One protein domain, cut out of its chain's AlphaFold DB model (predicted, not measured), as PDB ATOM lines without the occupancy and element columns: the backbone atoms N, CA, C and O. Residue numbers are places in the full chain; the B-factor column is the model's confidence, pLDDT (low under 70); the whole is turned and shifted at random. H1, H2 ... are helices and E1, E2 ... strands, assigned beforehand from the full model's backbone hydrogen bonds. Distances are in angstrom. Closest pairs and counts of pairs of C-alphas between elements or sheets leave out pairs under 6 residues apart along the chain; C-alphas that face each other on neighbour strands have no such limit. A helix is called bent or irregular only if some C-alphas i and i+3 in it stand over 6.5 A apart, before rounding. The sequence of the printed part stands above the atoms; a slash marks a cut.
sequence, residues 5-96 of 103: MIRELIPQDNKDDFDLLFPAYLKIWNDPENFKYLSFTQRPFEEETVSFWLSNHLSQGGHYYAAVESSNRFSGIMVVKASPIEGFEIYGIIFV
ATOM      1  N   MET A   5     164.316 130.281 151.118       88.56
ATOM      2  CA  MET A   5     164.577 129.083 150.337       88.56
ATOM      3  C   MET A   5     163.731 129.145 149.069       88.56
ATOM      4  O   MET A   5     162.528 129.374 149.141       88.56
ATOM      5  N   ILE A   6     164.362 128.931 147.917       90.75
ATOM      6  CA  ILE A   6     163.627 128.666 146.683       90.75
ATOM      7  C   ILE A   6     163.441 127.158 146.579       90.75
ATOM      8  O   ILE A   6     164.420 126.416 146.678       90.75
ATOM      9  N   ARG A   7     162.201 126.716 146.380       91.94
ATOM     10  CA  ARG A   7     161.892 125.319 146.072       91.94
ATOM     11  C   ARG A   7     160.984 125.230 144.856       91.94
ATOM     12  O   ARG A   7     160.149 126.107 144.642       91.94
ATOM     13  N   GLU A   8     161.154 124.166 144.085       95.31
ATOM     14  CA  GLU A   8     160.175 123.777 143.076       95.31
ATOM     15  C   GLU A   8     158.926 123.207 143.766       95.31
ATOM     16  O   GLU A   8     159.021 122.568 144.821       95.31
ATOM     17  N   LEU A   9     157.763 123.495 143.191       94.69
ATOM     18  CA  LEU A   9     156.458 123.001 143.606       94.69
ATOM     19  C   LEU A   9     155.932 122.043 142.537       94.69
ATOM     20  O   LEU A   9     155.925 122.393 141.354       94.69
ATOM     21  N   ILE A  10     155.447 120.876 142.957       96.88
ATOM     22  CA  ILE A  10     154.894 119.841 142.073       96.88
ATOM     23  C   ILE A  10     153.420 119.604 142.441       96.88
ATOM     24  O   ILE A  10     153.075 118.560 142.997       96.88
ATOM     25  N   PRO A  11     152.521 120.575 142.182       96.69
ATOM     26  CA  PRO A  11     151.114 120.503 142.594       96.69
ATOM     27  C   PRO A  11     150.339 119.334 141.978       96.69
ATOM     28  O   PRO A  11     149.315 118.937 142.527       96.69
ATOM     29  N   GLN A  12     150.813 118.768 140.864       97.94
ATOM     30  CA  GLN A  12     150.198 117.591 140.252       97.94
ATOM     31  C   GLN A  12     150.276 116.356 141.168       97.94
ATOM     32  O   GLN A  12     149.317 115.591 141.240       97.94
ATOM     33  N   ASP A  13     151.394 116.184 141.883       97.56
ATOM     34  CA  ASP A  13     151.666 114.993 142.699       97.56
ATOM     35  C   ASP A  13     151.719 115.300 144.210       97.56
ATOM     36  O   ASP A  13     151.776 114.384 145.033       97.56
ATOM     37  N   ASN A  14     151.696 116.580 144.599       96.81
ATOM     38  CA  ASN A  14     151.782 117.031 145.986       96.81
ATOM     39  C   ASN A  14     150.615 117.960 146.348       96.81
ATOM     40  O   ASN A  14     150.533 119.103 145.893       96.81
ATOM     41  N   LYS A  15     149.746 117.477 147.242       95.88
ATOM     42  CA  LYS A  15     148.586 118.229 147.726       95.88
ATOM     43  C   LYS A  15     148.967 119.528 148.442       95.88
ATOM     44  O   LYS A  15     148.281 120.520 148.238       95.88
ATOM     45  N   ASP A  16     150.043 119.555 149.222       92.50
ATOM     46  CA  ASP A  16     150.456 120.772 149.934       92.50
ATOM     47  C   ASP A  16     150.929 121.853 148.949       92.50
ATOM     48  O   ASP A  16     150.693 123.042 149.150       92.50
ATOM     49  N   ASP A  17     151.558 121.442 147.844       93.56
ATOM     50  CA  ASP A  17     151.963 122.348 146.766       93.56
ATOM     51  C   ASP A  17     150.751 122.864 145.985       93.56
ATOM     52  O   ASP A  17     150.705 124.041 145.620       93.56
ATOM     53  N   PHE A  18     149.755 122.003 145.760       95.69
ATOM     54  CA  PHE A  18     148.481 122.397 145.166       95.69
ATOM     55  C   PHE A  18     147.744 123.400 146.055       95.69
ATOM     56  O   PHE A  18     147.370 124.475 145.589       95.69
ATOM     57  N   ASP A  19     147.588 123.085 147.341       92.69
ATOM     58  CA  ASP A  19     146.909 123.926 148.328       92.69
ATOM     59  C   ASP A  19     147.647 125.253 148.560       92.69
ATOM     60  O   ASP A  19     147.039 126.222 149.007       92.69
ATOM     61  N   LEU A  20     148.937 125.330 148.224       87.19
ATOM     62  CA  LEU A  20     149.700 126.574 148.210       87.19
ATOM     63  C   LEU A  20     149.436 127.398 146.937       87.19
ATOM     64  O   LEU A  20     149.174 128.599 147.012       87.19
ATOM     65  N   LEU A  21     149.523 126.772 145.759       91.50
ATOM     66  CA  LEU A  21     149.436 127.459 144.464       91.50
ATOM     67  C   LEU A  21     148.013 127.868 144.094       91.50
ATOM     68  O   LEU A  21     147.800 128.973 143.598       91.50
ATOM     69  N   PHE A  22     147.043 126.989 144.321       94.75
ATOM     70  CA  PHE A  22     145.660 127.186 143.908       94.75
ATOM     71  C   PHE A  22     145.036 128.465 144.496       94.75
ATOM     72  O   PHE A  22     144.611 129.326 143.719       94.75
ATOM     73  N   PRO A  23     145.047 128.697 145.827       91.19
ATOM     74  CA  PRO A  23     144.530 129.945 146.380       91.19
ATOM     75  C   PRO A  23     145.383 131.158 145.996       91.19
ATOM     76  O   PRO A  23     144.836 132.249 145.857       91.19
ATOM     77  N   ALA A  24     146.695 131.003 145.783       89.19
ATOM     78  CA  ALA A  24     147.536 132.103 145.316       89.19
ATOM     79  C   ALA A  24     147.125 132.567 143.910       89.19
ATOM     80  O   ALA A  24     147.034 133.769 143.664       89.19
ATOM     81  N   TYR A  25     146.795 131.646 143.006       91.69
ATOM     82  CA  TYR A  25     146.260 132.000 141.694       91.69
ATOM     83  C   TYR A  25     144.917 132.739 141.801       91.69
ATOM     84  O   TYR A  25     144.719 133.795 141.198       91.69
ATOM     85  N   LEU A  26     144.000 132.215 142.613       93.94
ATOM     86  CA  LEU A  26     142.646 132.757 142.705       93.94
ATOM     87  C   LEU A  26     142.544 134.061 143.500       93.94
ATOM     88  O   LEU A  26     141.640 134.850 143.234       93.94
ATOM     89  N   LYS A  27     143.453 134.298 144.453       90.62
ATOM     90  CA  LYS A  27     143.494 135.529 145.255       90.62
ATOM     91  C   LYS A  27     144.499 136.538 144.703       90.62
ATOM     92  O   LYS A  27     144.137 137.669 144.411       90.62
ATOM     93  N   ILE A  28     145.762 136.138 144.562       90.00
ATOM     94  CA  ILE A  28     146.870 137.061 144.291       90.00
ATOM     95  C   ILE A  28     146.990 137.349 142.790       90.00
ATOM     96  O   ILE A  28     147.035 138.512 142.402       90.00
ATOM     97  N   TRP A  29     147.015 136.323 141.929       91.12
ATOM     98  CA  TRP A  29     147.106 136.542 140.472       91.12
ATOM     99  C   TRP A  29     145.890 137.280 139.925       91.12
ATOM    100  O   TRP A  29     146.036 138.121 139.043       91.12
ATOM    101  N   ASN A  30     144.712 136.955 140.452       93.19
ATOM    102  CA  ASN A  30     143.442 137.556 140.060       93.19
ATOM    103  C   ASN A  30     143.184 138.934 140.670       93.19
ATOM    104  O   ASN A  30     142.174 139.551 140.324       93.19
ATOM    105  N   ASP A  31     144.062 139.433 141.541       91.38
ATOM    106  CA  ASP A  31     143.952 140.804 142.017       91.38
ATOM    107  C   ASP A  31     143.964 141.770 140.809       91.38
ATOM    108  O   ASP A  31     144.787 141.596 139.898       91.38
ATOM    109  N   PRO A  32     143.068 142.773 140.751       91.00
ATOM    110  CA  PRO A  32     143.017 143.744 139.659       91.00
ATOM    111  C   PRO A  32     144.335 144.454 139.351       91.00
ATOM    112  O   PRO A  32     144.580 144.851 138.207       91.00
ATOM    113  N   GLU A  33     145.204 144.615 140.345       90.00
ATOM    114  CA  GLU A  33     146.527 145.194 140.155       90.00
ATOM    115  C   GLU A  33     147.500 144.232 139.464       90.00
ATOM    116  O   GLU A  33     148.415 144.692 138.778       90.00
ATOM    117  N   ASN A  34     147.259 142.923 139.562       90.00
ATOM    118  CA  ASN A  34     148.149 141.869 139.090       90.00
ATOM    119  C   ASN A  34     147.696 141.258 137.757       90.00
ATOM    120  O   ASN A  34     148.508 141.155 136.829       90.00
ATOM    121  N   PHE A  35     146.415 140.890 137.600       87.31
ATOM    122  CA  PHE A  35     145.977 140.130 136.417       87.31
ATOM    123  C   PHE A  35     146.172 140.912 135.115       87.31
ATOM    124  O   PHE A  35     146.385 140.310 134.067       87.31
ATOM    125  N   LYS A  36     146.163 142.250 135.159       88.00
ATOM    126  CA  LYS A  36     146.427 143.095 133.982       88.00
ATOM    127  C   LYS A  36     147.821 142.881 133.375       88.00
ATOM    128  O   LYS A  36     148.027 143.223 132.214       88.00
ATOM    129  N   TYR A  37     148.758 142.327 134.147       89.44
ATOM    130  CA  TYR A  37     150.102 141.957 133.698       89.44
ATOM    131  C   TYR A  37     150.277 140.447 133.516       89.44
ATOM    132  O   TYR A  37     151.085 140.026 132.695       89.44
ATOM    133  N   LEU A  38     149.546 139.642 134.291       87.88
ATOM    134  CA  LEU A  38     149.729 138.189 134.361       87.88
ATOM    135  C   LEU A  38     148.753 137.406 133.472       87.88
ATOM    136  O   LEU A  38     148.973 136.227 133.217       87.88
ATOM    137  N   SER A  39     147.682 138.045 132.999       88.00
ATOM    138  CA  SER A  39     146.663 137.451 132.134       88.00
ATOM    139  C   SER A  39     146.673 138.112 130.764       88.00
ATOM    140  O   SER A  39     146.339 139.289 130.615       88.00
ATOM    141  N   PHE A  40     146.983 137.328 129.730       85.44
ATOM    142  CA  PHE A  40     146.939 137.786 128.339       85.44
ATOM    143  C   PHE A  40     145.546 138.290 127.928       85.44
ATOM    144  O   PHE A  40     145.421 139.231 127.147       85.44
ATOM    145  N   THR A  41     144.486 137.688 128.471       89.44
ATOM    146  CA  THR A  41     143.100 138.066 128.165       89.44
ATOM    147  C   THR A  41     142.612 139.256 128.986       89.44
ATOM    148  O   THR A  41     141.496 139.720 128.752       89.44
ATOM    149  N   GLN A  42     143.416 139.737 129.943       87.94
ATOM    150  CA  GLN A  42     143.019 140.733 130.941       87.94
ATOM    151  C   GLN A  42     141.728 140.334 131.671       87.94
ATOM    152  O   GLN A  42     140.870 141.165 131.967       87.94
ATOM    153  N   ARG A  43     141.570 139.035 131.928       91.06
ATOM    154  CA  ARG A  43     140.486 138.491 132.743       91.06
ATOM    155  C   ARG A  43     141.071 137.698 133.905       91.06
ATOM    156  O   ARG A  43     142.122 137.073 133.714       91.06
ATOM    157  N   PRO A  44     140.398 137.695 135.068       94.69
ATOM    158  CA  PRO A  44     140.708 136.760 136.138       94.69
ATOM    159  C   PRO A  44     140.667 135.315 135.632       94.69
ATOM    160  O   PRO A  44     139.858 134.969 134.769       94.69
ATOM    161  N   PHE A  45     141.544 134.482 136.171       94.62
ATOM    162  CA  PHE A  45     141.559 133.046 135.947       94.62
ATOM    163  C   PHE A  45     140.427 132.371 136.719       94.62
ATOM    164  O   PHE A  45     140.194 132.673 137.890       94.62
ATOM    165  N   GLU A  46     139.751 131.438 136.059       96.50
ATOM    166  CA  GLU A  46     138.679 130.627 136.641       96.50
ATOM    167  C   GLU A  46     139.253 129.415 137.389       96.50
ATOM    168  O   GLU A  46     140.327 128.911 137.044       96.50
ATOM    169  N   GLU A  47     138.527 128.924 138.395       97.56
ATOM    170  CA  GLU A  47     138.957 127.803 139.241       97.56
ATOM    171  C   GLU A  47     139.259 126.545 138.428       97.56
ATOM    172  O   GLU A  47     140.299 125.912 138.617       97.56
ATOM    173  N   GLU A  48     138.390 126.208 137.476       97.69
ATOM    174  CA  GLU A  48     138.539 125.037 136.617       97.69
ATOM    175  C   GLU A  48     139.802 125.137 135.762       97.69
ATOM    176  O   GLU A  48     140.525 124.153 135.589       97.69
ATOM    177  N   THR A  49     140.102 126.343 135.271       94.88
ATOM    178  CA  THR A  49     141.290 126.614 134.455       94.88
ATOM    179  C   THR A  49     142.564 126.440 135.279       94.88
ATOM    180  O   THR A  49     143.473 125.720 134.866       94.88
ATOM    181  N   VAL A  50     142.622 127.052 136.466       95.62
ATOM    182  CA  VAL A  50     143.784 126.946 137.361       95.62
ATOM    183  C   VAL A  50     143.979 125.501 137.813       95.62
ATOM    184  O   VAL A  50     145.086 124.975 137.727       95.62
ATOM    185  N   SER A  51     142.908 124.832 138.242       97.75
ATOM    186  CA  SER A  51     142.952 123.434 138.684       97.75
ATOM    187  C   SER A  51     143.465 122.512 137.577       97.75
ATOM    188  O   SER A  51     144.336 121.670 137.816       97.75
ATOM    189  N   PHE A  52     142.998 122.720 136.341       97.19
ATOM    190  CA  PHE A  52     143.487 121.988 135.180       97.19
ATOM    191  C   PHE A  52     144.982 122.221 134.937       97.19
ATOM    192  O   PHE A  52     145.710 121.251 134.731       97.19
ATOM    193  N   TRP A  53     145.468 123.465 134.989       95.25
ATOM    194  CA  TRP A  53     146.898 123.752 134.828       95.25
ATOM    195  C   TRP A  53     147.744 123.058 135.894       95.25
ATOM    196  O   TRP A  53     148.675 122.330 135.556       95.25
ATOM    197  N   LEU A  54     147.383 123.224 137.169       96.88
ATOM    198  CA  LEU A  54     148.129 122.656 138.293       96.88
ATOM    199  C   LEU A  54     148.125 121.123 138.280       96.88
ATOM    200  O   LEU A  54     149.129 120.513 138.620       96.88
ATOM    201  N   SER A  55     147.039 120.494 137.832       97.44
ATOM    202  CA  SER A  55     146.930 119.028 137.780       97.44
ATOM    203  C   SER A  55     147.613 118.393 136.564       97.44
ATOM    204  O   SER A  55     147.682 117.172 136.480       97.44
ATOM    205  N   ASN A  56     148.078 119.187 135.592       96.88
ATOM    206  CA  ASN A  56     148.624 118.668 134.330       96.88
ATOM    207  C   ASN A  56     149.979 119.287 133.941       96.88
ATOM    208  O   ASN A  56     150.480 119.030 132.838       96.88
ATOM    209  N   HIS A  57     150.576 120.109 134.810       95.00
ATOM    210  CA  HIS A  57     151.705 120.970 134.457       95.00
ATOM    211  C   HIS A  57     152.936 120.216 133.949       95.00
ATOM    212  O   HIS A  57     153.593 120.707 133.033       95.00
ATOM    213  N   LEU A  58     153.220 119.014 134.466       94.31
ATOM    214  CA  LEU A  58     154.398 118.236 134.068       94.31
ATOM    215  C   LEU A  58     154.351 117.879 132.581       94.31
ATOM    216  O   LEU A  58     155.311 118.099 131.847       94.31
ATOM    217  N   SER A  59     153.197 117.399 132.111       92.81
ATOM    218  CA  SER A  59     152.985 117.080 130.692       92.81
ATOM    219  C   SER A  59     152.982 118.319 129.790       92.81
ATOM    220  O   SER A  59     153.262 118.226 128.597       92.81
ATOM    221  N   GLN A  60     152.687 119.487 130.363       90.81
ATOM    222  CA  GLN A  60     152.659 120.770 129.664       90.81
ATOM    223  C   GLN A  60     154.006 121.510 129.741       90.81
ATOM    224  O   GLN A  60     154.139 122.584 129.149       90.81
ATOM    225  N   GLY A  61     155.008 120.954 130.433       92.19
ATOM    226  CA  GLY A  61     156.320 121.574 130.643       92.19
ATOM    227  C   GLY A  61     156.287 122.806 131.554       92.19
ATOM    228  O   GLY A  61     157.170 123.655 131.461       92.19
ATOM    229  N   GLY A  62     155.243 122.949 132.373       95.06
ATOM    230  CA  GLY A  62     155.122 124.011 133.366       95.06
ATOM    231  C   GLY A  62     155.906 123.672 134.630       95.06
ATOM    232  O   GLY A  62     155.833 122.552 135.127       95.06
ATOM    233  N   HIS A  63     156.624 124.647 135.167       96.25
ATOM    234  CA  HIS A  63     157.386 124.556 136.406       96.25
ATOM    235  C   HIS A  63     157.011 125.720 137.317       96.25
ATOM    236  O   HIS A  63     156.973 126.875 136.881       96.25
ATOM    237  N   TYR A  64     156.771 125.413 138.587       95.81
ATOM    238  CA  TYR A  64     156.406 126.387 139.607       95.81
ATOM    239  C   TYR A  64     157.513 126.460 140.645       95.81
ATOM    240  O   TYR A  64     157.908 125.447 141.213       95.81
ATOM    241  N   TYR A  65     157.992 127.662 140.931       94.62
ATOM    242  CA  TYR A  65     158.993 127.897 141.963       94.62
ATOM    243  C   TYR A  65     158.430 128.853 142.993       94.62
ATOM    244  O   TYR A  65     157.898 129.898 142.627       94.62
ATOM    245  N   ALA A  66     158.586 128.525 144.272       91.38
ATOM    246  CA  ALA A  66     158.200 129.407 145.360       91.38
ATOM    247  C   ALA A  66     159.399 129.838 146.194       91.38
ATOM    248  O   ALA A  66     160.271 129.035 146.535       91.38
ATOM    249  N   ALA A  67     159.391 131.116 146.563       90.00
ATOM    250  CA  ALA A  67     160.195 131.651 147.644       90.00
ATOM    251  C   ALA A  67     159.457 131.424 148.966       90.00
ATOM    252  O   ALA A  67     158.372 131.970 149.183       90.00
ATOM    253  N   VAL A  68     160.056 130.615 149.835       81.88
ATOM    254  CA  VAL A  68     159.512 130.260 151.145       81.88
ATOM    255  C   VAL A  68     160.489 130.714 152.226       81.88
ATOM    256  O   VAL A  68     161.684 130.412 152.182       81.88
ATOM    257  N   GLU A  69     159.997 131.469 153.200       81.75
ATOM    258  CA  GLU A  69     160.762 131.848 154.386       81.75
ATOM    259  C   GLU A  69     160.895 130.669 155.359       81.75
ATOM    260  O   GLU A  69     160.088 129.743 155.365       81.75
ATOM    261  N   SER A  70     161.871 130.721 156.268       75.38
ATOM    262  CA  SER A  70     162.036 129.717 157.334       75.38
ATOM    263  C   SER A  70     160.813 129.541 158.249       75.38
ATOM    264  O   SER A  70     160.707 128.525 158.925       75.38
ATOM    265  N   SER A  71     159.895 130.511 158.279       71.12
ATOM    266  CA  SER A  71     158.588 130.423 158.949       71.12
ATOM    267  C   SER A  71     157.538 129.646 158.143       71.12
ATOM    268  O   SER A  71     156.370 129.641 158.514       71.12
ATOM    269  N   ASN A  72     157.937 129.036 157.024       66.69
ATOM    270  CA  ASN A  72     157.055 128.474 156.007       66.69
ATOM    271  C   ASN A  72     156.112 129.512 155.371       66.69
ATOM    272  O   ASN A  72     155.108 129.160 154.756       66.69
ATOM    273  N   ARG A  73     156.434 130.806 155.517       73.44
ATOM    274  CA  ARG A  73     155.664 131.891 154.916       73.44
ATOM    275  C   ARG A  73     156.041 132.056 153.453       73.44
ATOM    276  O   ARG A  73     157.215 132.054 153.086       73.44
ATOM    277  N   PHE A  74     155.014 132.229 152.640       73.75
ATOM    278  CA  PHE A  74     155.109 132.466 151.216       73.75
ATOM    279  C   PHE A  74     155.563 133.900 150.900       73.75
ATOM    280  O   PHE A  74     155.014 134.848 151.457       73.75
ATOM    281  N   SER A  75     156.534 134.072 149.999       82.62
ATOM    282  CA  SER A  75     157.007 135.404 149.574       82.62
ATOM    283  C   SER A  75     156.904 135.652 148.070       82.62
ATOM    284  O   SER A  75     157.022 136.794 147.637       82.62
ATOM    285  N   GLY A  76     156.682 134.627 147.245       87.69
ATOM    286  CA  GLY A  76     156.536 134.810 145.801       87.69
ATOM    287  C   GLY A  76     156.543 133.507 145.010       87.69
ATOM    288  O   GLY A  76     157.124 132.518 145.455       87.69
ATOM    289  N   ILE A  77     155.888 133.517 143.847       91.06
ATOM    290  CA  ILE A  77     155.807 132.395 142.901       91.06
ATOM    291  C   ILE A  77     156.356 132.885 141.564       91.06
ATOM    292  O   ILE A  77     156.047 133.990 141.115       91.06
ATOM    293  N   MET A  78     157.134 132.029 140.916       94.12
ATOM    294  CA  MET A  78     157.525 132.162 139.524       94.12
ATOM    295  C   MET A  78     157.034 130.942 138.755       94.12
ATOM    296  O   MET A  78     157.169 129.811 139.221       94.12
ATOM    297  N   VAL A  79     156.494 131.186 137.568       95.00
ATOM    298  CA  VAL A  79     155.992 130.154 136.666       95.00
ATOM    299  C   VAL A  79     156.791 130.207 135.384       95.00
ATOM    300  O   VAL A  79     156.918 131.265 134.763       95.00
ATOM    301  N   VAL A  80     157.343 129.065 135.002       95.31
ATOM    302  CA  VAL A  80     158.191 128.921 133.823       95.31
ATOM    303  C   VAL A  80     157.646 127.788 132.978       95.31
ATOM    304  O   VAL A  80     157.344 126.720 133.502       95.31
ATOM    305  N   LYS A  81     157.560 127.987 131.667       94.06
ATOM    306  CA  LYS A  81     157.461 126.878 130.725       94.06
ATOM    307  C   LYS A  81     158.859 126.568 130.217       94.06
ATOM    308  O   LYS A  81     159.534 127.466 129.719       94.06
ATOM    309  N   ALA A  82     159.302 125.325 130.349       90.94
ATOM    310  CA  ALA A  82     160.612 124.891 129.881       90.94
ATOM    311  C   ALA A  82     160.475 123.736 128.884       90.94
ATOM    312  O   ALA A  82     159.658 122.831 129.046       90.94
ATOM    313  N   SER A  83     161.296 123.774 127.841       87.25
ATOM    314  CA  SER A  83     161.411 122.761 126.801       87.25
ATOM    315  C   SER A  83     162.892 122.572 126.470       87.25
ATOM    316  O   SER A  83     163.579 123.550 126.172       87.25
ATOM    317  N   PRO A  84     163.415 121.335 126.447       84.81
ATOM    318  CA  PRO A  84     164.807 121.087 126.065       84.81
ATOM    319  C   PRO A  84     165.158 121.554 124.644       84.81
ATOM    320  O   PRO A  84     166.331 121.736 124.335       84.81
ATOM    321  N   ILE A  85     164.150 121.712 123.780       91.69
ATOM    322  CA  ILE A  85     164.318 122.092 122.373       91.69
ATOM    323  C   ILE A  85     164.122 123.601 122.192       91.69
ATOM    324  O   ILE A  85     164.879 124.234 121.462       91.69
ATOM    325  N   GLU A  86     163.113 124.176 122.849       89.31
ATOM    326  CA  GLU A  86     162.683 125.564 122.615       89.31
ATOM    327  C   GLU A  86     163.269 126.555 123.636       89.31
ATOM    328  O   GLU A  86     163.180 127.765 123.442       89.31
ATOM    329  N   GLY A  87     163.903 126.064 124.706       91.06
ATOM    330  CA  GLY A  87     164.427 126.887 125.793       91.06
ATOM    331  C   GLY A  87     163.412 127.059 126.921       91.06
ATOM    332  O   GLY A  87     162.726 126.111 127.300       91.06
ATOM    333  N   PHE A  88     163.336 128.250 127.508       93.06
ATOM    334  CA  PHE A  88     162.383 128.531 128.578       93.06
ATOM    335  C   PHE A  88     161.733 129.901 128.410       93.06
ATOM    336  O   PHE A  88     162.335 130.832 127.877       93.06
ATOM    337  N   GLU A  89     160.514 130.021 128.921       93.44
ATOM    338  CA  GLU A  89     159.729 131.247 128.934       93.44
ATOM    339  C   GLU A  89     159.142 131.458 130.332       93.44
ATOM    340  O   GLU A  89     158.610 130.532 130.947       93.44
ATOM    341  N   ILE A  90     159.247 132.682 130.848       93.31
ATOM    342  CA  ILE A  90     158.660 133.054 132.138       93.31
ATOM    343  C   ILE A  90     157.228 133.514 131.886       93.31
ATOM    344  O   ILE A  90     157.006 134.517 131.215       93.31
ATOM    345  N   TYR A  91     156.267 132.782 132.443       90.88
ATOM    346  CA  TYR A  91     154.835 133.040 132.258       90.88
ATOM    347  C   TYR A  91     154.315 134.046 133.281       90.88
ATOM    348  O   TYR A  91     153.368 134.782 133.027       90.88
ATOM    349  N   GLY A  92     154.942 134.091 134.453       91.81
ATOM    350  CA  GLY A  92     154.588 135.046 135.482       91.81
ATOM    351  C   GLY A  92     155.553 134.988 136.646       91.81
ATOM    352  O   GLY A  92     156.108 133.939 136.972       91.81
ATOM    353  N   ILE A  93     155.730 136.135 137.285       92.75
ATOM    354  CA  ILE A  93     156.409 136.246 138.564       92.75
ATOM    355  C   ILE A  93     155.593 137.184 139.439       92.75
ATOM    356  O   ILE A  93     155.185 138.256 138.993       92.75
ATOM    357  N   ILE A  94     155.358 136.780 140.681       88.94
ATOM    358  CA  ILE A  94     154.804 137.669 141.691       88.94
ATOM    359  C   ILE A  94     155.622 137.586 142.961       88.94
ATOM    360  O   ILE A  94     156.117 136.524 143.344       88.94
ATOM    361  N   PHE A  95     155.717 138.724 143.629       86.06
ATOM    362  CA  PHE A  95     156.257 138.834 144.967       86.06
ATOM    363  C   PHE A  95     155.154 139.373 145.866       86.06
ATOM    364  O   PHE A  95     154.502 140.352 145.508       86.06
ATOM    365  N   VAL A  96     154.943 138.738 147.014       78.69
ATOM    366  CA  VAL A  96     153.988 139.207 148.019       78.69
ATOM    367  C   VAL A  96     154.788 139.974 149.070       78.69
ATOM    368  O   VAL A  96     155.571 139.360 149.800       78.69
TER     369      VAL A  96
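Overview. This is residues 5 to 96 of the 103 residues of an uncharacterized protein of Syntrophorhabdus sp. PtaU1.Bin050 (UniProt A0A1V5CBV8). A twisted sheet of four antiparallel strands forms one layer, and the long helix H1 crosses over one face of it. H3 packs beside H1, and the short helix H2 sits near E4, at an edge of the sheet. The printed part has 92 residues, with three named helices and four named strands in the order E1 H1 H2 H3 E2 E3 E4; the sheet's order is E1 - E2 - E3 - E4, and the class is mixed, helices and strands. It is compact, with a radius of gyration of the C-alphas of 12.8 A, and rounded, spanning 35 by 34 by 22 A.

Arrangement. Begin at E1, residues 5 to 9, an edge strand antiparallel to E2, residues 62 to 69; look for N 7 and O 66, 3.0 A apart. E2 forms a hairpin with E3, residues 74 to 83, where N 65 and O 78 are 2.9 A apart. E3 forms a hairpin with the other edge strand, E4, residues 87 to 95, where N 79 and O 92 are 2.8 A apart. E2, E3 and E4 are a meander, each strand the antiparallel neighbour of the one before. H1, residues 15 to 29, is on one face of this sheet, which gives two layers, a helix over a sheet; its height over the sheet is 9.9 A, and it runs across the strands, at 72 degrees to E4 on the local plane. H3, residues 47 to 56, touches H1 at a steep tilt of 42 degrees, opposite ways; their closest C-alphas are those of Phe 22 and Val 50, 6.8 A apart. H2, residues 32 to 38, touches H1 only at the corner, and only just, with 3 pairs of C-alphas within 8 A; the closest are those of Trp 29 and Phe 35, 5.5 A apart. H2 only grazes the sheet, with residues 34 to 38, as does H3, with residues 53 to 56. In H3 every O i to N i+4 pair is within hydrogen-bond range; in H1 9 of 11 are, and in H2 1 of 3, beside 2 of 4 O i to N i+3 pairs.

Along the chain. Find C-alpha 5 at (164.577, 129.083, 150.337), where E1 begins. From C-alpha 15 at (148.586, 118.229, 147.726), H1 runs 19.8 A to C-alpha 29. H2 is irregular, but only just: C-alphas 33 and 36 are 6.52 A apart. H3 is 14.2 A long, E2 23.1 A and E3 27.0 A. E4, 24.0 A long, bends by 53 degrees at residue 91 and ends at C-alpha 95, (156.257, 138.834, 144.967).

Size, cuts and confidence. The C-alphas of Ser 71 and Ile 85, the two farthest apart, are 37.9 A apart. The printed part has no cut and no long link. Mean pLDDT of the printed part is 91.0; look at residue 72 for the one value under 70.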